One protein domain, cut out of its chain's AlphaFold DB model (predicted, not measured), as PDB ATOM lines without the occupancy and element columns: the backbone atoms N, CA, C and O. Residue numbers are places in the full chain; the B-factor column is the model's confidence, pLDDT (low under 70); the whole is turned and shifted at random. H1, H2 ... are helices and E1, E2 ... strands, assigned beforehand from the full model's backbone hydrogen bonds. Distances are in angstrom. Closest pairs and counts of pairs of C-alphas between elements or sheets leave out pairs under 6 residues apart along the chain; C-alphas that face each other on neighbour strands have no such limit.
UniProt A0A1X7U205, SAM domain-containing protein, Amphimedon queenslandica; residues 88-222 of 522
ATOM      1  N   MET A  88      -2.325   4.380  58.343       94.25
ATOM      2  CA  MET A  88      -1.980   3.035  57.898       94.25
ATOM      3  C   MET A  88      -2.284   2.904  56.401       94.25
ATOM      4  O   MET A  88      -3.181   3.559  55.879       94.25
ATOM      5  N   PHE A  89      -1.540   2.062  55.693       96.62
ATOM      6  CA  PHE A  89      -1.544   2.001  54.233       96.62
ATOM      7  C   PHE A  89      -1.713   0.558  53.766       96.62
ATOM      8  O   PHE A  89      -0.953  -0.317  54.181       96.62
ATOM      9  N   SER A  90      -2.690   0.302  52.894       97.19
ATOM     10  CA  SER A  90      -2.817  -0.990  52.209       97.19
ATOM     11  C   SER A  90      -2.283  -0.895  50.796       97.19
ATOM     12  O   SER A  90      -2.659   0.021  50.068       97.19
ATOM     13  N   VAL A  91      -1.475  -1.865  50.375       96.31
ATOM     14  CA  VAL A  91      -1.089  -2.015  48.963       96.31
ATOM     15  C   VAL A  91      -2.307  -2.483  48.166       96.31
ATOM     16  O   VAL A  91      -3.018  -3.392  48.600       96.31
ATOM     17  N   LEU A  92      -2.554  -1.870  47.012       96.88
ATOM     18  CA  LEU A  92      -3.589  -2.291  46.072       96.88
ATOM     19  C   LEU A  92      -2.989  -3.180  44.985       96.88
ATOM     20  O   LEU A  92      -1.916  -2.912  44.451       96.88
ATOM     21  N   TYR A  93      -3.717  -4.236  44.629       97.81
ATOM     22  CA  TYR A  93      -3.379  -5.099  43.505       97.81
ATOM     23  C   TYR A  93      -4.475  -4.990  42.447       97.81
ATOM     24  O   TYR A  93      -5.516  -5.632  42.567       97.81
ATOM     25  N   ASN A  94      -4.245  -4.144  41.439       96.88
ATOM     26  CA  ASN A  94      -5.185  -3.894  40.346       96.88
ATOM     27  C   ASN A  94      -4.579  -4.260  38.971       96.88
ATOM     28  O   ASN A  94      -4.209  -3.373  38.200       96.88
ATOM     29  N   PRO A  95      -4.447  -5.559  38.637       95.56
ATOM     30  CA  PRO A  95      -3.710  -6.008  37.452       95.56
ATOM     31  C   PRO A  95      -4.348  -5.623  36.108       95.56
ATOM     32  O   PRO A  95      -3.661  -5.651  35.092       95.56
ATOM     33  N   LYS A  96      -5.649  -5.290  36.073       95.12
ATOM     34  CA  LYS A  96      -6.384  -5.001  34.824       95.12
ATOM     35  C   LYS A  96      -7.076  -3.635  34.795       95.12
ATOM     36  O   LYS A  96      -7.929  -3.420  33.938       95.12
ATOM     37  N   ASN A  97      -6.731  -2.735  35.718       94.38
ATOM     38  CA  ASN A  97      -7.437  -1.465  35.929       94.38
ATOM     39  C   ASN A  97      -8.959  -1.664  36.151       94.38
ATOM     40  O   ASN A  97      -9.798  -1.000  35.546       94.38
ATOM     41  N   GLU A  98      -9.297  -2.648  36.989       95.25
ATOM     42  CA  GLU A  98     -10.652  -2.979  37.433       95.25
ATOM     43  C   GLU A  98     -11.187  -1.921  38.420       95.25
ATOM     44  O   GLU A  98     -10.421  -1.165  39.025       95.25
ATOM     45  N   ASP A  99     -12.511  -1.889  38.603       96.25
ATOM     46  CA  ASP A  99     -13.188  -1.003  39.557       96.25
ATOM     47  C   ASP A  99     -12.677  -1.191  40.999       96.25
ATOM     48  O   ASP A  99     -12.489  -2.319  41.471       96.25
ATOM     49  N   LEU A 100     -12.516  -0.087  41.739       95.06
ATOM     50  CA  LEU A 100     -11.934  -0.107  43.084       95.06
ATOM     51  C   LEU A 100     -12.736  -0.968  44.071       95.06
ATOM     52  O   LEU A 100     -12.137  -1.565  44.965       95.06
ATOM     53  N   SER A 101     -14.055  -1.130  43.909       94.62
ATOM     54  CA  SER A 101     -14.817  -2.039  44.776       94.62
ATOM     55  C   SER A 101     -14.398  -3.505  44.592       94.62
ATOM     56  O   SER A 101     -14.473  -4.287  45.542       94.62
ATOM     57  N   ILE A 102     -13.929  -3.889  43.398       95.88
ATOM     58  CA  ILE A 102     -13.390  -5.226  43.108       95.88
ATOM     59  C   ILE A 102     -11.997  -5.355  43.729       95.88
ATOM     60  O   ILE A 102     -11.776  -6.267  44.528       95.88
ATOM     61  N   VAL A 103     -11.110  -4.394  43.451       96.38
ATOM     62  CA  VAL A 103      -9.731  -4.346  43.977       96.38
ATOM     63  C   VAL A 103      -9.710  -4.471  45.505       96.38
ATOM     64  O   VAL A 103      -8.943  -5.260  46.054       96.38
ATOM     65  N   ARG A 104     -10.607  -3.759  46.202       95.56
ATOM     66  CA  ARG A 104     -10.706  -3.769  47.673       95.56
ATOM     67  C   ARG A 104     -11.254  -5.062  48.262       95.56
ATOM     68  O   ARG A 104     -10.773  -5.511  49.305       95.56
ATOM     69  N   ARG A 105     -12.228  -5.699  47.594       97.06
ATOM     70  CA  ARG A 105     -12.659  -7.067  47.946       97.06
ATOM     71  C   ARG A 105     -11.499  -8.058  47.814       97.06
ATOM     72  O   ARG A 105     -11.439  -9.008  48.595       97.06
ATOM     73  N   GLY A 106     -10.564  -7.772  46.909       97.19
ATOM     74  CA  GLY A 106      -9.346  -8.531  46.681       97.19
ATOM     75  C   GLY A 106      -9.552  -9.692  45.724       97.19
ATOM     76  O   GLY A 106     -10.628 -10.286  45.638       97.19
ATOM     77  N   HIS A 107      -8.479 -10.062  45.034       98.06
ATOM     78  CA  HIS A 107      -8.439 -11.292  44.260       98.06
ATOM     79  C   HIS A 107      -8.222 -12.485  45.204       98.06
ATOM     80  O   HIS A 107      -7.684 -12.337  46.311       98.06
ATOM     81  N   HIS A 108      -8.665 -13.670  44.784       98.31
ATOM     82  CA  HIS A 108      -8.567 -14.896  45.566       98.31
ATOM     83  C   HIS A 108      -7.921 -16.016  44.751       98.31
ATOM     84  O   HIS A 108      -8.352 -16.306  43.636       98.31
ATOM     85  N   PHE A 109      -6.913 -16.657  45.335       98.38
ATOM     86  CA  PHE A 109      -6.109 -17.698  44.708       98.38
ATOM     87  C   PHE A 109      -6.110 -18.924  45.634       98.38
ATOM     88  O   PHE A 109      -5.421 -18.910  46.656       98.38
ATOM     89  N   PRO A 110      -6.896 -19.979  45.341       98.25
ATOM     90  CA  PRO A 110      -6.949 -21.172  46.187       98.25
ATOM     91  C   PRO A 110      -5.569 -21.824  46.343       98.25
ATOM     92  O   PRO A 110      -5.135 -22.112  47.464       98.25
ATOM     93  N   THR A 111      -4.855 -21.969  45.221       98.25
ATOM     94  CA  THR A 111      -3.524 -22.583  45.154       98.25
ATOM     95  C   THR A 111      -2.440 -21.600  44.717       98.25
ATOM     96  O   THR A 111      -2.696 -20.590  44.053       98.25
ATOM     97  N   VAL A 112      -1.190 -21.952  45.006       97.81
ATOM     98  CA  VAL A 112      -0.011 -21.266  44.460       97.81
ATOM     99  C   VAL A 112       0.037 -21.356  42.933       97.81
ATOM    100  O   VAL A 112       0.431 -20.389  42.283       97.81
ATOM    101  N   ALA A 113      -0.434 -22.450  42.320       98.00
ATOM    102  CA  ALA A 113      -0.563 -22.531  40.865       98.00
ATOM    103  C   ALA A 113      -1.490 -21.457  40.278       98.00
ATOM    104  O   ALA A 113      -1.282 -21.089  39.124       98.00
ATOM    105  N   ASP A 114      -2.487 -20.972  41.023       98.44
ATOM    106  CA  ASP A 114      -3.372 -19.881  40.597       98.44
ATOM    107  C   ASP A 114      -2.720 -18.517  40.807       98.44
ATOM    108  O   ASP A 114      -2.747 -17.678  39.908       98.44
ATOM    109  N   LEU A 115      -2.051 -18.331  41.948       98.12
ATOM    110  CA  LEU A 115      -1.268 -17.133  42.251       98.12
ATOM    111  C   LEU A 115      -0.169 -16.891  41.196       98.12
ATOM    112  O   LEU A 115       0.035 -15.767  40.753       98.12
ATOM    113  N   MET A 116       0.472 -17.957  40.711       98.12
ATOM    114  CA  MET A 116       1.486 -17.924  39.645       98.12
ATOM    115  C   MET A 116       0.929 -17.725  38.219       98.12
ATOM    116  O   MET A 116       1.722 -17.657  37.277       98.12
ATOM    117  N   LYS A 117      -0.399 -17.683  38.027       98.00
ATOM    118  CA  LYS A 117      -1.043 -17.271  36.758       98.00
ATOM    119  C   LYS A 117      -1.373 -15.774  36.740       98.00
ATOM    120  O   LYS A 117      -1.802 -15.272  35.707       98.00
ATOM    121  N   ALA A 118      -1.250 -15.096  37.879       97.81
ATOM    122  CA  ALA A 118      -1.566 -13.688  38.017       97.81
ATOM    123  C   ALA A 118      -0.481 -12.836  37.335       97.81
ATOM    124  O   ALA A 118       0.709 -13.038  37.586       97.81
ATOM    125  N   ASP A 119      -0.897 -11.911  36.470       96.12
ATOM    126  CA  ASP A 119      -0.011 -11.043  35.694       96.12
ATOM    127  C   ASP A 119      -0.526  -9.588  35.751       96.12
ATOM    128  O   ASP A 119      -1.675  -9.357  35.358       96.12
ATOM    129  N   PRO A 120       0.254  -8.622  36.279       96.88
ATOM    130  CA  PRO A 120       1.494  -8.827  37.037       96.88
ATOM    131  C   PRO A 120       1.284  -9.709  38.280       96.88
ATOM    132  O   PRO A 120       0.181  -9.795  38.818       96.88
ATOM    133  N   LEU A 121       2.350 -10.342  38.765       97.44
ATOM    134  CA  LEU A 121       2.331 -11.122  40.007       97.44
ATOM    135  C   LEU A 121       2.121 -10.181  41.220       97.44
ATOM    136  O   LEU A 121       2.843  -9.188  41.325       97.44
ATOM    137  N   PRO A 122       1.174 -10.448  42.144       97.62
ATOM    138  CA  PRO A 122       0.937  -9.580  43.300       97.62
ATOM    139  C   PRO A 122       2.107  -9.622  44.290       97.62
ATOM    140  O   PRO A 122       2.510 -10.694  44.732       97.62
ATOM    141  N   THR A 123       2.604  -8.450  44.695       96.88
ATOM    142  CA  THR A 123       3.751  -8.303  45.615       96.88
ATOM    143  C   THR A 123       3.472  -8.805  47.035       96.88
ATOM    144  O   THR A 123       4.406  -9.137  47.761       96.88
ATOM    145  N   VAL A 124       2.206  -8.857  47.464       97.75
ATOM    146  CA  VAL A 124       1.818  -9.282  48.819       97.75
ATOM    147  C   VAL A 124       0.522 -10.081  48.786       97.75
ATOM    148  O   VAL A 124      -0.407  -9.721  48.060       97.75
ATOM    149  N   VAL A 125       0.432 -11.127  49.610       98.50
ATOM    150  CA  VAL A 125      -0.813 -11.869  49.861       98.50
ATOM    151  C   VAL A 125      -0.992 -12.227  51.335       98.50
ATOM    152  O   VAL A 125      -0.030 -12.476  52.059       98.50
ATOM    153  N   TYR A 126      -2.251 -12.308  51.759       98.50
ATOM    154  CA  TYR A 126      -2.667 -12.853  53.051       98.50
ATOM    155  C   TYR A 126      -3.011 -14.343  52.905       98.50
ATOM    156  O   TYR A 126      -3.737 -14.720  51.980       98.50
ATOM    157  N   VAL A 127      -2.526 -15.185  53.819       98.50
ATOM    158  CA  VAL A 127      -2.759 -16.640  53.844       98.50
ATOM    159  C   VAL A 127      -4.097 -16.959  54.529       98.50
ATOM    160  O   VAL A 127      -4.248 -16.786  55.741       98.50
ATOM    161  N   GLY A 128      -5.088 -17.412  53.752       97.94
ATOM    162  CA  GLY A 128      -6.468 -17.646  54.203       97.94
ATOM    163  C   GLY A 128      -6.731 -18.999  54.880       97.94
ATOM    164  O   GLY A 128      -7.702 -19.119  55.636       97.94
ATOM    165  N   ARG A 129      -5.872 -19.998  54.645       97.81
ATOM    166  CA  ARG A 129      -5.834 -21.315  55.311       97.81
ATOM    167  C   ARG A 129      -4.387 -21.733  55.560       97.81
ATOM    168  O   ARG A 129      -3.510 -21.312  54.818       97.81
ATOM    169  N   ASP A 130      -4.167 -22.588  56.556       97.38
ATOM    170  CA  ASP A 130      -2.850 -23.157  56.855       97.38
ATOM    171  C   ASP A 130      -2.251 -23.836  55.612       97.38
ATOM    172  O   ASP A 130      -2.795 -24.814  55.099       97.38
ATOM    173  N   CYS A 131      -1.140 -23.290  55.120       96.50
ATOM    174  CA  CYS A 131      -0.508 -23.681  53.867       96.50
ATOM    175  C   CYS A 131       0.698 -24.581  54.148       96.50
ATOM    176  O   CYS A 131       1.706 -24.142  54.703       96.50
ATOM    177  N   VAL A 132       0.604 -25.848  53.750       93.12
ATOM    178  CA  VAL A 132       1.656 -26.851  53.960       93.12
ATOM    179  C   VAL A 132       2.646 -26.827  52.797       93.12
ATOM    180  O   VAL A 132       2.248 -26.976  51.648       93.12
ATOM    181  N   THR A 133       3.939 -26.681  53.098       87.25
ATOM    182  CA  THR A 133       5.027 -26.679  52.104       87.25
ATOM    183  C   THR A 133       5.846 -27.968  52.184       87.25
ATOM    184  O   THR A 133       6.156 -28.440  53.283       87.25
ATOM    185  N   SER A 134       6.212 -28.545  51.031       75.44
ATOM    186  CA  SER A 134       6.902 -29.848  50.954       75.44
ATOM    187  C   SER A 134       8.314 -29.785  50.345       75.44
ATOM    188  O   SER A 134       8.741 -30.715  49.654       75.44
ATOM    189  N   LYS A 135       9.051 -28.680  50.538       67.62
ATOM    190  CA  LYS A 135      10.397 -28.514  49.959       67.62
ATOM    191  C   LYS A 135      11.481 -29.127  50.854       67.62
ATOM    192  O   LYS A 135      11.942 -28.516  51.814       67.62
ATOM    193  N   GLY A 136      11.941 -30.317  50.472       61.91
ATOM    194  CA  GLY A 136      12.846 -31.134  51.284       61.91
ATOM    195  C   GLY A 136      12.072 -32.020  52.266       61.91
ATOM    196  O   GLY A 136      10.847 -32.053  52.254       61.91
ATOM    197  N   ARG A 137      12.782 -32.775  53.115       62.56
ATOM    198  CA  ARG A 137      12.144 -33.721  54.057       62.56
ATOM    199  C   ARG A 137      11.475 -33.048  55.268       62.56
ATOM    200  O   ARG A 137      10.847 -33.736  56.063       62.56
ATOM    201  N   GLU A 138      11.607 -31.730  55.411       78.75
ATOM    202  CA  GLU A 138      10.946 -30.941  56.451       78.75
ATOM    203  C   GLU A 138       9.636 -30.355  55.917       78.75
ATOM    204  O   GLU A 138       9.642 -29.405  55.136       78.75
ATOM    205  N   VAL A 139       8.506 -30.895  56.373       82.31
ATOM    206  CA  VAL A 139       7.188 -30.308  56.109       82.31
ATOM    207  C   VAL A 139       7.028 -29.059  56.976       82.31
ATOM    208  O   VAL A 139       6.973 -29.163  58.203       82.31
ATOM    209  N   LYS A 140       6.946 -27.878  56.356       90.00
ATOM    210  CA  LYS A 140       6.754 -26.600  57.066       90.00
ATOM    211  C   LYS A 140       5.366 -26.047  56.772       90.00
ATOM    212  O   LYS A 140       5.046 -25.759  55.620       90.00
ATOM    213  N   SER A 141       4.548 -25.917  57.816       94.81
ATOM    214  CA  SER A 141       3.232 -25.278  57.738       94.81
ATOM    215  C   SER A 141       3.346 -23.769  57.956       94.81
ATOM    216  O   SER A 141       4.053 -23.314  58.858       94.81
ATOM    217  N   ILE A 142       2.638 -23.001  57.133       96.88
ATOM    218  CA  ILE A 142       2.484 -21.552  57.238       96.88
ATOM    219  C   ILE A 142       1.068 -21.295  57.761       96.88
ATOM    220  O   ILE A 142       0.112 -21.597  57.045       96.88
ATOM    221  N   PRO A 143       0.890 -20.761  58.980       97.56
ATOM    222  CA  PRO A 143      -0.436 -20.613  59.563       97.56
ATOM    223  C   PRO A 143      -1.265 -19.557  58.826       97.56
ATOM    224  O   PRO A 143      -0.744 -18.531  58.360       97.56
ATOM    225  N   LYS A 144      -2.580 -19.776  58.795       98.00
ATOM    226  CA  LYS A 144      -3.579 -18.765  58.451       98.00
ATOM    227  C   LYS A 144      -3.310 -17.468  59.217       98.00
ATOM    228  O   LYS A 144      -3.053 -17.487  60.418       98.00
ATOM    229  N   GLY A 145      -3.410 -16.337  58.525       97.50
ATOM    230  CA  GLY A 145      -3.075 -15.023  59.078       97.50
ATOM    231  C   GLY A 145      -1.667 -14.538  58.744       97.50
ATOM    232  O   GLY A 145      -1.400 -13.350  58.897       97.50
ATOM    233  N   THR A 146      -0.784 -15.407  58.235       97.81
ATOM    234  CA  THR A 146       0.529 -14.974  57.736       97.81
ATOM    235  C   THR A 146       0.357 -14.053  56.524       97.81
ATOM    236  O   THR A 146      -0.366 -14.386  55.584       97.81
ATOM    237  N   ILE A 147       1.062 -12.921  56.521       97.94
ATOM    238  CA  ILE A 147       1.248 -12.083  55.332       97.94
ATOM    239  C   ILE A 147       2.571 -12.485  54.673       97.94
ATOM    240  O   ILE A 147       3.612 -12.521  55.336       97.94
ATOM    241  N   LEU A 148       2.524 -12.800  53.379       97.94
ATOM    242  CA  LEU A 148       3.679 -13.196  52.575       97.94
ATOM    243  C   LEU A 148       4.019 -12.101  51.562       97.94
ATOM    244  O   LEU A 148       3.162 -11.693  50.773       97.94
ATOM    245  N   ILE A 149       5.280 -11.674  51.561       97.56
ATOM    246  CA  ILE A 149       5.870 -10.812  50.535       97.56
ATOM    247  C   ILE A 149       6.329 -11.725  49.400       97.56
ATOM    248  O   ILE A 149       7.213 -12.563  49.587       97.56
ATOM    249  N   ILE A 150       5.725 -11.592  48.225       97.69
ATOM    250  CA  ILE A 150       6.073 -12.382  47.045       97.69
ATOM    251  C   ILE A 150       7.276 -11.741  46.354       97.69
ATOM    252  O   ILE A 150       7.244 -10.564  45.997       97.69
ATOM    253  N   GLN A 151       8.341 -12.520  46.163       95.88
ATOM    254  CA  GLN A 151       9.591 -12.032  45.584       95.88
ATOM    255  C   GLN A 151       9.650 -12.306  44.075       95.88
ATOM    256  O   GLN A 151       9.797 -11.373  43.289       95.88
ATOM    257  N   GLU A 152       9.543 -13.577  43.667       97.06
ATOM    258  CA  GLU A 152       9.642 -14.005  42.262       97.06
ATOM    259  C   GLU A 152       9.187 -15.464  42.044       97.06
ATOM    260  O   GLU A 152       8.974 -16.228  42.989       97.06
ATOM    261  N   ILE A 153       9.102 -15.881  40.775       97.69
ATOM    262  CA  ILE A 153       8.920 -17.284  40.373       97.69
ATOM    263  C   ILE A 153      10.266 -17.858  39.918       97.69
ATOM    264  O   ILE A 153      10.785 -17.474  38.871       97.69
ATOM    265  N   ILE A 154      10.794 -18.834  40.656       96.94
ATOM    266  CA  ILE A 154      12.057 -19.516  40.337       96.94
ATOM    267  C   ILE A 154      11.769 -20.823  39.593       96.94
ATOM    268  O   ILE A 154      10.856 -21.568  39.955       96.94
ATOM    269  N   LYS A 155      12.579 -21.147  38.578       96.19
ATOM    270  CA  LYS A 155      12.642 -22.504  38.022       96.19
ATOM    271  C   LYS A 155      13.691 -23.317  38.788       96.19
ATOM    272  O   LYS A 155      14.874 -23.003  38.706       96.19
ATOM    273  N   MET A 156      13.265 -24.350  39.509       92.00
ATOM    274  CA  MET A 156      14.156 -25.329  40.140       92.00
ATOM    275  C   MET A 156      13.979 -26.672  39.434       92.00
ATOM    276  O   MET A 156      12.879 -27.226  39.422       92.00
ATOM    277  N   GLU A 157      15.062 -27.164  38.828       89.56
ATOM    278  CA  GLU A 157      15.058 -28.341  37.947       89.56
ATOM    279  C   GLU A 157      14.033 -28.156  36.808       89.56
ATOM    280  O   GLU A 157      14.178 -27.248  35.982       89.56
ATOM    281  N   GLU A 158      12.974 -28.964  36.770       92.69
ATOM    282  CA  GLU A 158      11.863 -28.830  35.817       92.69
ATOM    283  C   GLU A 158      10.647 -28.090  36.400       92.69
ATOM    284  O   GLU A 158       9.752 -27.666  35.665       92.69
ATOM    285  N   THR A 159      10.622 -27.870  37.716       94.25
ATOM    286  CA  THR A 159       9.490 -27.267  38.429       94.25
ATOM    287  C   THR A 159       9.585 -25.741  38.492       94.25
ATOM    288  O   THR A 159      10.671 -25.161  38.536       94.25
ATOM    289  N   LYS A 160       8.430 -25.064  38.522       95.94
ATOM    290  CA  LYS A 160       8.339 -23.658  38.945       95.94
ATOM    291  C   LYS A 160       7.932 -23.620  40.417       95.94
ATOM    292  O   LYS A 160       6.949 -24.265  40.774       95.94
ATOM    293  N   ILE A 161       8.643 -22.844  41.224       95.81
ATOM    294  CA  ILE A 161       8.424 -22.653  42.663       95.81
ATOM    295  C   ILE A 161       8.257 -21.151  42.916       95.81
ATOM    296  O   ILE A 161       8.972 -20.340  42.324       95.81
ATOM    297  N   LEU A 162       7.311 -20.771  43.773       97.19
ATOM    298  CA  LEU A 162       7.126 -19.378  44.176       97.19
ATOM    299  C   LEU A 162       8.056 -19.069  45.356       97.19
ATOM    300  O   LEU A 162       7.992 -19.759  46.376       97.19
ATOM    301  N   ARG A 163       8.921 -18.057  45.223       96.50
ATOM    302  CA  ARG A 163       9.747 -17.550  46.326       96.50
ATOM    303  C   ARG A 163       9.058 -16.358  46.977       96.50
ATOM    304  O   ARG A 163       8.636 -15.415  46.305       96.50
ATOM    305  N   CYS A 164       8.959 -16.411  48.294       96.94
ATOM    306  CA  CYS A 164       8.379 -15.381  49.139       96.94
ATOM    307  C   CYS A 164       9.135 -15.328  50.472       96.94
ATOM    308  O   CYS A 164       9.918 -16.221  50.777       96.94
ATOM    309  N   SER A 165       8.900 -14.308  51.281       96.19
ATOM    310  CA  SER A 165       9.282 -14.298  52.699       96.19
ATOM    311  C   SER A 165       8.096 -13.817  53.530       96.19
ATOM    312  O   SER A 165       7.096 -13.342  52.977       96.19
ATOM    313  N   LYS A 166       8.138 -13.990  54.854       96.25
ATOM    314  CA  LYS A 166       7.070 -13.442  55.695       96.25
ATOM    315  C   LYS A 166       7.253 -11.939  55.875       96.25
ATOM    316  O   LYS A 166       8.363 -11.426  55.787       96.25
ATOM    317  N   PHE A 167       6.171 -11.240  56.188       94.81
ATOM    318  CA  PHE A 167       6.236  -9.820  56.530       94.81
ATOM    319  C   PHE A 167       6.944  -9.554  57.876       94.81
ATOM    320  O   PHE A 167       7.682  -8.578  58.005       94.81
ATOM    321  N   ASP A 168       6.751 -10.432  58.867       92.62
ATOM    322  CA  ASP A 168       7.386 -10.377  60.192       92.62
ATOM    323  C   ASP A 168       8.815 -10.952  60.200       92.62
ATOM    324  O   ASP A 168       9.690 -10.428  60.891       92.62
ATOM    325  N   ASP A 169       9.070 -11.979  59.384       94.94
ATOM    326  CA  ASP A 169      10.401 -12.536  59.107       94.94
ATOM    327  C   ASP A 169      10.755 -12.424  57.605       94.94
ATOM    328  O   ASP A 169      10.639 -13.397  56.849       94.94
ATOM    329  N   PRO A 170      11.201 -11.235  57.153       90.38
ATOM    330  CA  PRO A 170      11.586 -10.989  55.763       90.38
ATOM    331  C   PRO A 170      12.926 -11.640  55.391       90.38
ATOM    332  O   PRO A 170      13.283 -11.655  54.214       90.38
ATOM    333  N   SER A 171      13.681 -12.143  56.378       92.25
ATOM    334  CA  SER A 171      15.031 -12.700  56.207       92.25
ATOM    335  C   SER A 171      15.042 -14.161  55.745       92.25
ATOM    336  O   SER A 171      16.085 -14.697  55.369       92.25
ATOM    337  N   ASN A 172      13.876 -14.802  55.788       93.56
ATOM    338  CA  ASN A 172      13.700 -16.241  55.722       93.56
ATOM    339  C   ASN A 172      12.886 -16.603  54.476       93.56
ATOM    340  O   ASN A 172      11.661 -16.456  54.443       93.56
ATOM    341  N   ASP A 173      13.588 -17.032  53.426       94.31
ATOM    342  CA  ASP A 173      12.971 -17.395  52.153       94.31
ATOM    343  C   ASP A 173      12.096 -18.651  52.291       94.31
ATOM    344  O   ASP A 173      12.569 -19.779  52.463       94.31
ATOM    345  N   ILE A 174      10.798 -18.444  52.118       95.12
ATOM    346  CA  ILE A 174       9.773 -19.466  51.980       95.12
ATOM    347  C   ILE A 174       9.617 -19.818  50.497       95.12
ATOM    348  O   ILE A 174       9.512 -18.962  49.616       95.12
ATOM    349  N   TYR A 175       9.551 -21.119  50.226       94.88
ATOM    350  CA  TYR A 175       9.434 -21.671  48.885       94.88
ATOM    351  C   TYR A 175       8.171 -22.516  48.786       94.88
ATOM    352  O   TYR A 175       8.094 -23.575  49.410       94.88
ATOM    353  N   LEU A 176       7.205 -22.062  47.989       95.56
ATOM    354  CA  LEU A 176       5.937 -22.759  47.803       95.56
ATOM    355  C   LEU A 176       5.931 -23.518  46.473       95.56
ATOM    356  O   LEU A 176       6.213 -22.949  45.411       95.56
ATOM    357  N   ASP A 177       5.596 -24.803  46.521       95.00
ATOM    358  CA  ASP A 177       5.305 -25.592  45.329       95.00
ATOM    359  C   ASP A 177       3.949 -25.196  44.718       95.00
ATOM    360  O   ASP A 177       3.104 -24.567  45.351       95.00
ATOM    361  N   ARG A 178       3.721 -25.570  43.454       96.12
ATOM    362  CA  ARG A 178       2.494 -25.200  42.719       96.12
ATOM    363  C   ARG A 178       1.221 -25.800  43.329       96.12
ATOM    364  O   ARG A 178       0.140 -25.259  43.124       96.12
ATOM    365  N   THR A 179       1.351 -26.924  44.025       95.50
ATOM    366  CA  THR A 179       0.259 -27.706  44.621       95.50
ATOM    367  C   THR A 179      -0.174 -27.208  45.998       95.50
ATOM    368  O   THR A 179      -1.252 -27.582  46.448       95.50
ATOM    369  N   SER A 180       0.619 -26.345  46.637       95.81
ATOM    370  CA  SER A 180       0.317 -25.724  47.926       95.81
ATOM    371  C   SER A 180      -1.034 -24.987  47.891       95.81
ATOM    372  O   SER A 180      -1.191 -23.971  47.202       95.81
ATOM    373  N   GLU A 181      -2.013 -25.494  48.645       97.44
ATOM    374  CA  GLU A 181      -3.269 -24.802  48.946       97.44
ATOM    375  C   GLU A 181      -3.050 -23.876  50.149       97.44
ATOM    376  O   GLU A 181      -2.569 -24.309  51.194       97.44
ATOM    377  N   GLY A 182      -3.414 -22.602  50.005       97.38
ATOM    378  CA  GLY A 182      -3.302 -21.607  51.081       97.38
ATOM    379  C   GLY A 182      -4.416 -20.563  51.086       97.38
ATOM    380  O   GLY A 182      -4.465 -19.726  51.990       97.38
ATOM    381  N   HIS A 183      -5.332 -20.604  50.105       98.12
ATOM    382  CA  HIS A 183      -6.442 -19.655  49.983       98.12
ATOM    383  C   HIS A 183      -5.965 -18.192  50.063       98.12
ATOM    384  O   HIS A 183      -6.502 -17.374  50.813       98.12
ATOM    385  N   PHE A 184      -4.922 -17.881  49.293       98.50
ATOM    386  CA  PHE A 184      -4.251 -16.588  49.277       98.50
ATOM    387  C   PHE A 184      -5.191 -15.483  48.782       98.50
ATOM    388  O   PHE A 184      -6.018 -15.702  47.890       98.50
ATOM    389  N   THR A 185      -5.069 -14.276  49.329       98.56
ATOM    390  CA  THR A 185      -5.864 -13.130  48.871       98.56
ATOM    391  C   THR A 185      -5.106 -11.810  48.917       98.56
ATOM    392  O   THR A 185      -4.259 -11.600  49.784       98.56
ATOM    393  N   THR A 186      -5.447 -10.912  47.992       98.38
ATOM    394  CA  THR A 186      -4.984  -9.514  47.955       98.38
ATOM    395  C   THR A 186      -6.015  -8.546  48.541       98.38
ATOM    396  O   THR A 186      -6.063  -7.381  48.154       98.38
ATOM    397  N   ARG A 187      -6.906  -9.030  49.419       97.88
ATOM    398  CA  ARG A 187      -7.934  -8.208  50.062       97.88
ATOM    399  C   ARG A 187      -7.294  -7.105  50.902       97.88
ATOM    400  O   ARG A 187      -6.674  -7.380  51.925       97.88
ATOM    401  N   GLU A 188      -7.538  -5.869  50.484       95.81
ATOM    402  CA  GLU A 188      -7.027  -4.627  51.070       95.81
ATOM    403  C   GLU A 188      -7.161  -4.599  52.603       95.81
ATOM    404  O   GLU A 188      -6.182  -4.425  53.322       95.81
ATOM    405  N   SER A 189      -8.354  -4.912  53.126       95.06
ATOM    406  CA  SER A 189      -8.633  -4.892  54.570       95.06
ATOM    407  C   SER A 189      -7.908  -5.971  55.403       95.06
ATOM    408  O   SER A 189      -8.275  -6.183  56.558       95.06
ATOM    409  N   LEU A 190      -6.972  -6.722  54.813       96.75
ATOM    410  CA  LEU A 190      -6.108  -7.719  55.458       96.75
ATOM    411  C   LEU A 190      -4.609  -7.454  55.202       96.75
ATOM    412  O   LEU A 190      -3.771  -8.194  55.712       96.75
ATOM    413  N   LEU A 191      -4.271  -6.424  54.417       97.06
ATOM    414  CA  LEU A 191      -2.917  -6.082  53.968       97.06
ATOM    415  C   LEU A 191      -2.554  -4.644  54.365       97.06
ATOM    416  O   LEU A 191      -2.058  -3.866  53.557       97.06
ATOM    417  N   ILE A 192      -2.848  -4.292  55.617       96.25
ATOM    418  CA  ILE A 192      -2.708  -2.941  56.168       96.25
ATOM    419  C   ILE A 192      -1.378  -2.827  56.927       96.25
ATOM    420  O   ILE A 192      -1.118  -3.592  57.857       96.25
ATOM    421  N   PHE A 193      -0.555  -1.848  56.556       95.12
ATOM    422  CA  PHE A 193       0.818  -1.674  57.038       95.12
ATOM    423  C   PHE A 193       1.066  -0.269  57.586       95.12
ATOM    424  O   PHE A 193       0.400   0.689  57.195       95.12
ATOM    425  N   SER A 194       2.069  -0.119  58.453       93.31
ATOM    426  CA  SER A 194       2.647   1.199  58.716       93.31
ATOM    427  C   SER A 194       3.543   1.606  57.543       93.31
ATOM    428  O   SER A 194       4.190   0.766  56.911       93.31
ATOM    429  N   LEU A 195       3.603   2.905  57.252       92.25
ATOM    430  CA  LEU A 195       4.346   3.428  56.104       92.25
ATOM    431  C   LEU A 195       5.846   3.036  56.067       92.25
ATOM    432  O   LEU A 195       6.329   2.700  54.983       92.25
ATOM    433  N   PRO A 196       6.591   2.989  57.198       91.31
ATOM    434  CA  PRO A 196       7.988   2.552  57.193       91.31
ATOM    435  C   PRO A 196       8.161   1.084  56.797       91.31
ATOM    436  O   PRO A 196       9.083   0.760  56.052       91.31
ATOM    437  N   GLU A 197       7.281   0.194  57.269       92.19
ATOM    438  CA  GLU A 197       7.348  -1.232  56.935       92.19
ATOM    439  C   GLU A 197       6.863  -1.496  55.503       92.19
ATOM    440  O   GLU A 197       7.453  -2.320  54.808       92.19
ATOM    441  N   LEU A 198       5.874  -0.741  55.006       93.88
ATOM    442  CA  LEU A 198       5.475  -0.788  53.597       93.88
ATOM    443  C   LEU A 198       6.679  -0.499  52.687       93.88
ATOM    444  O   LEU A 198       7.013  -1.313  51.836       93.88
ATOM    445  N   ILE A 199       7.391   0.609  52.893       93.56
ATOM    446  CA  ILE A 199       8.491   1.039  51.998       93.56
ATOM    447  C   ILE A 199       9.770   0.200  52.168       93.56
ATOM    448  O   ILE A 199      10.595   0.109  51.259       93.56
ATOM    449  N   LYS A 200       9.937  -0.441  53.325       92.56
ATOM    450  CA  LYS A 200      11.015  -1.401  53.603       92.56
ATOM    451  C   LYS A 200      10.881  -2.693  52.785       92.56
ATOM    452  O   LYS A 200      11.904  -3.278  52.438       92.56
ATOM    453  N   HIS A 201       9.652  -3.108  52.462       91.00
ATOM    454  CA  HIS A 201       9.364  -4.391  51.799       91.00
ATOM    455  C   HIS A 201       8.815  -4.259  50.374       91.00
ATOM    456  O   HIS A 201       9.021  -5.148  49.547       91.00
ATOM    457  N   ILE A 202       8.111  -3.166  50.069       94.00
ATOM    458  CA  ILE A 202       7.348  -2.976  48.832       94.00
ATOM    459  C   ILE A 202       8.045  -1.954  47.936       94.00
ATOM    460  O   ILE A 202       8.265  -0.800  48.305       94.00
ATOM    461  N   LYS A 203       8.379  -2.383  46.716       93.81
ATOM    462  CA  LYS A 203       8.987  -1.517  45.702       93.81
ATOM    463  C   LYS A 203       7.984  -0.454  45.254       93.81
ATOM    464  O   LYS A 203       6.867  -0.784  44.871       93.81
ATOM    465  N   CYS A 204       8.418   0.801  45.259       94.56
ATOM    466  CA  CYS A 204       7.657   1.922  44.715       94.56
ATOM    467  C   CYS A 204       8.035   2.185  43.235       94.56
ATOM    468  O   CYS A 204       9.168   1.886  42.848       94.56
ATOM    469  N   PRO A 205       7.153   2.788  42.411       96.62
ATOM    470  CA  PRO A 205       5.820   3.264  42.767       96.62
ATOM    471  C   PRO A 205       4.844   2.125  43.077       96.62
ATOM    472  O   PRO A 205       4.906   1.069  42.452       96.62
ATOM    473  N   CYS A 206       3.967   2.337  44.056       96.38
ATOM    474  CA  CYS A 206       2.905   1.391  44.392       96.38
ATOM    475  C   CYS A 206       1.611   2.131  44.742       96.38
ATOM    476  O   CYS A 206       1.642   3.190  45.372       96.38
ATOM    477  N   ASP A 207       0.483   1.568  44.317       97.31
ATOM    478  CA  ASP A 207      -0.838   2.135  44.571       97.31
ATOM    479  C   ASP A 207      -1.361   1.681  45.931       97.31
ATOM    480  O   ASP A 207      -1.183   0.529  46.339       97.31
ATOM    481  N   THR A 208      -1.991   2.603  46.653       97.19
ATOM    482  CA  THR A 208      -2.384   2.406  48.042       97.19
ATOM    483  C   THR A 208      -3.705   3.082  48.397       97.19
ATOM    484  O   THR A 208      -4.075   4.126  47.854       97.19
ATOM    485  N   SER A 209      -4.391   2.493  49.373       96.69
ATOM    486  CA  SER A 209      -5.455   3.142  50.132       96.69
ATOM    487  C   SER A 209      -4.987   3.485  51.536       96.69
ATOM    488  O   SER A 209      -4.338   2.671  52.198       96.69
ATOM    489  N   MET A 210      -5.403   4.656  52.013       95.31
ATOM    490  CA  MET A 210      -5.099   5.135  53.353       95.31
ATOM    491  C   MET A 210      -6.211   4.781  54.350       95.31
ATOM    492  O   MET A 210      -7.396   4.989  54.089       95.31
ATOM    493  N   TYR A 211      -5.816   4.275  55.512       93.56
ATOM    494  CA  TYR A 211      -6.648   3.885  56.645       93.56
ATOM    495  C   TYR A 211      -6.308   4.736  57.866       93.56
ATOM    496  O   TYR A 211      -5.158   5.137  58.056       93.56
ATOM    497  N   ASN A 212      -7.300   4.961  58.726       88.19
ATOM    498  CA  ASN A 212      -7.114   5.626  60.015       88.19
ATOM    499  C   ASN A 212      -6.080   4.880  60.886       88.19
ATOM    500  O   ASN A 212      -5.784   3.705  60.665       88.19
ATOM    501  N   SER A 213      -5.565   5.550  61.918       81.00
ATOM    502  CA  SER A 213      -4.501   5.040  62.802       81.00
ATOM    503  C   SER A 213      -4.827   3.749  63.562       81.00
ATOM    504  O   SER A 213      -3.921   3.099  64.077       81.00
ATOM    505  N   ASP A 214      -6.099   3.353  63.626       82.38
ATOM    506  CA  ASP A 214      -6.528   2.082  64.211       82.38
ATOM    507  C   ASP A 214      -6.528   0.907  63.216       82.38
ATOM    508  O   ASP A 214      -6.782  -0.232  63.614       82.38
ATOM    509  N   GLY A 215      -6.280   1.174  61.928       85.06
ATOM    510  CA  GLY A 215      -6.306   0.198  60.839       85.06
ATOM    511  C   GLY A 215      -7.690  -0.382  60.519       85.06
ATOM    512  O   GLY A 215      -7.780  -1.272  59.678       85.06
ATOM    513  N   LYS A 216      -8.776   0.076  61.160       85.94
ATOM    514  CA  LYS A 216     -10.119  -0.518  60.989       85.94
ATOM    515  C   LYS A 216     -10.940   0.182  59.916       85.94
ATOM    516  O   LYS A 216     -11.716  -0.465  59.216       85.94
ATOM    517  N   THR A 217     -10.783   1.499  59.801       89.62
ATOM    518  CA  THR A 217     -11.624   2.344  58.943       89.62
ATOM    519  C   THR A 217     -10.801   2.948  57.811       89.62
ATOM    520  O   THR A 217      -9.796   3.615  58.059       89.62
ATOM    521  N   LEU A 218     -11.237   2.720  56.569       90.12
ATOM    522  CA  LEU A 218     -10.711   3.394  55.380       90.12
ATOM    523  C   LEU A 218     -10.928   4.909  55.527       90.12
ATOM    524  O   LEU A 218     -12.028   5.336  55.883       90.12
ATOM    525  N   CYS A 219      -9.906   5.722  55.250       89.56
ATOM    526  CA  CYS A 219     -10.018   7.177  55.328       89.56
ATOM    527  C   CYS A 219     -11.156   7.659  54.400       89.56
ATOM    528  O   CYS A 219     -11.146   7.303  53.217       89.56
ATOM    529  N   PRO A 220     -12.123   8.480  54.864       87.56
ATOM    530  CA  PRO A 220     -13.261   8.896  54.037       87.56
ATOM    531  C   PRO A 220     -12.865   9.581  52.723       87.56
ATOM    532  O   PRO A 220     -13.524   9.379  51.706       87.56
ATOM    533  N   MET A 221     -11.750  10.321  52.712       86.88
ATOM    534  CA  MET A 221     -11.205  10.965  51.508       86.88
ATOM    535  C   MET A 221     -10.745   9.958  50.438       86.88
ATOM    536  O   MET A 221     -10.742  10.279  49.254       86.88
ATOM    537  N   PHE A 222     -10.422   8.726  50.844       88.31
ATOM    538  CA  PHE A 222     -10.004   7.622  49.978       88.31
ATOM    539  C   PHE A 222     -11.154   6.680  49.587       88.31
ATOM    540  O   PHE A 222     -10.921   5.720  48.848       88.31
TER     541      PHE A 222
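Overview. This is residues 88 to 222 of the 522 residues of the protein "SAM domain-containing protein" of Amphimedon queenslandica (UniProt A0A1X7U205). This is an elongated body of two lobes. In the larger lobe the strands E3, E6, E7, E8, E4 and E9 follow one another round a loosely closed, barrel-like wall, with E5 beside E4, E2 beside E9 and the short H2 at one end; the smaller lobe is a sheet of E10, E1 and E11 with H3 over one face and H1 off to the side. The printed part has 135 residues, with three named helices and eleven named strands in the order E1 H1 E2 H2 E3 E4 E5 E6 E7 E8 E9 E10 H3 E11, and its class is mixed, helices and strands. The sheets E3 E6 E7 E8, E10 E1 E11, E2 E9 and E4 E5 are antiparallel. The whole is compact, with a radius of gyration of the C-alphas of 14.9 A, and spans 49 by 29 by 26 A.

Arrangement. E1, residues 88 to 91, is the inner strand between E10, residues 192 to 194, and E11, residues 206 to 211; within hydrogen-bond range are N 89 and O 193, 2.8 A, and N 88 and O 211, 2.9 A. H3, residues 195 to 201, is on this sheet at a height of 8.2 A, over E1 and along the strands, at 24 degrees to E1 on the local plane; their closest C-alphas, Phe 89 and Leu 195, are 6.3 A apart. E10, H3 and E11 form a split strand-helix-strand unit, two strands running the same way with E1 between them, and its crossover is right-handed. H1, residues 100 to 105, is not on this sheet. E2, residues 108 to 111, is antiparallel to E9, residues 181 to 185, with N 109 and O 184 at 2.9 A. E3, residues 124 to 126, is antiparallel to E6, residues 147 to 156, with N 125 and O 148 at 3.0 A. E6, E7, residues 159 to 166, and E8, residues 173 to 176, form a meander, each strand the antiparallel neighbour of the one before, in two hairpins; N 154 and O 161 are 2.9 A apart, as are N 164 and O 174. This sheet is strongly twisted, and E6 bends by 62 degrees at residue 152. H2, residues 112 to 115, only grazes it. E4, residues 131 to 133, and E5, residues 140 to 142, are a hairpin, with N 131 and O 142 at 2.9 A. The closest C-alphas are Thr 133 and Leu 176 for E4 and E8, 5.9 A, Cys 131 and Gly 182 for E4 and E9, 4.5 A, and Tyr 126 and Thr 185 for E3 and E9, 5.3 A. In H1 and H3 every O i to N i+4 pair is within hydrogen-bond range; H2 is too short for one.

Along the chain. E1 begins at C-alpha 88, (-1.980, 3.035, 57.898). E6 is 23.9 A long, E7 22.3 A, E11 15.7 A and E9 12.0 A. E11 ends at C-alpha 211, (-6.648, 3.885, 56.645).

Size, cuts and confidence. The C-alphas farthest apart, those of Arg 137 and Met 221, are 50.5 A apart. The printed part has no cut, and no link is long. The mean pLDDT of the printed part is 94.1; residues 135 to 137 are under 70.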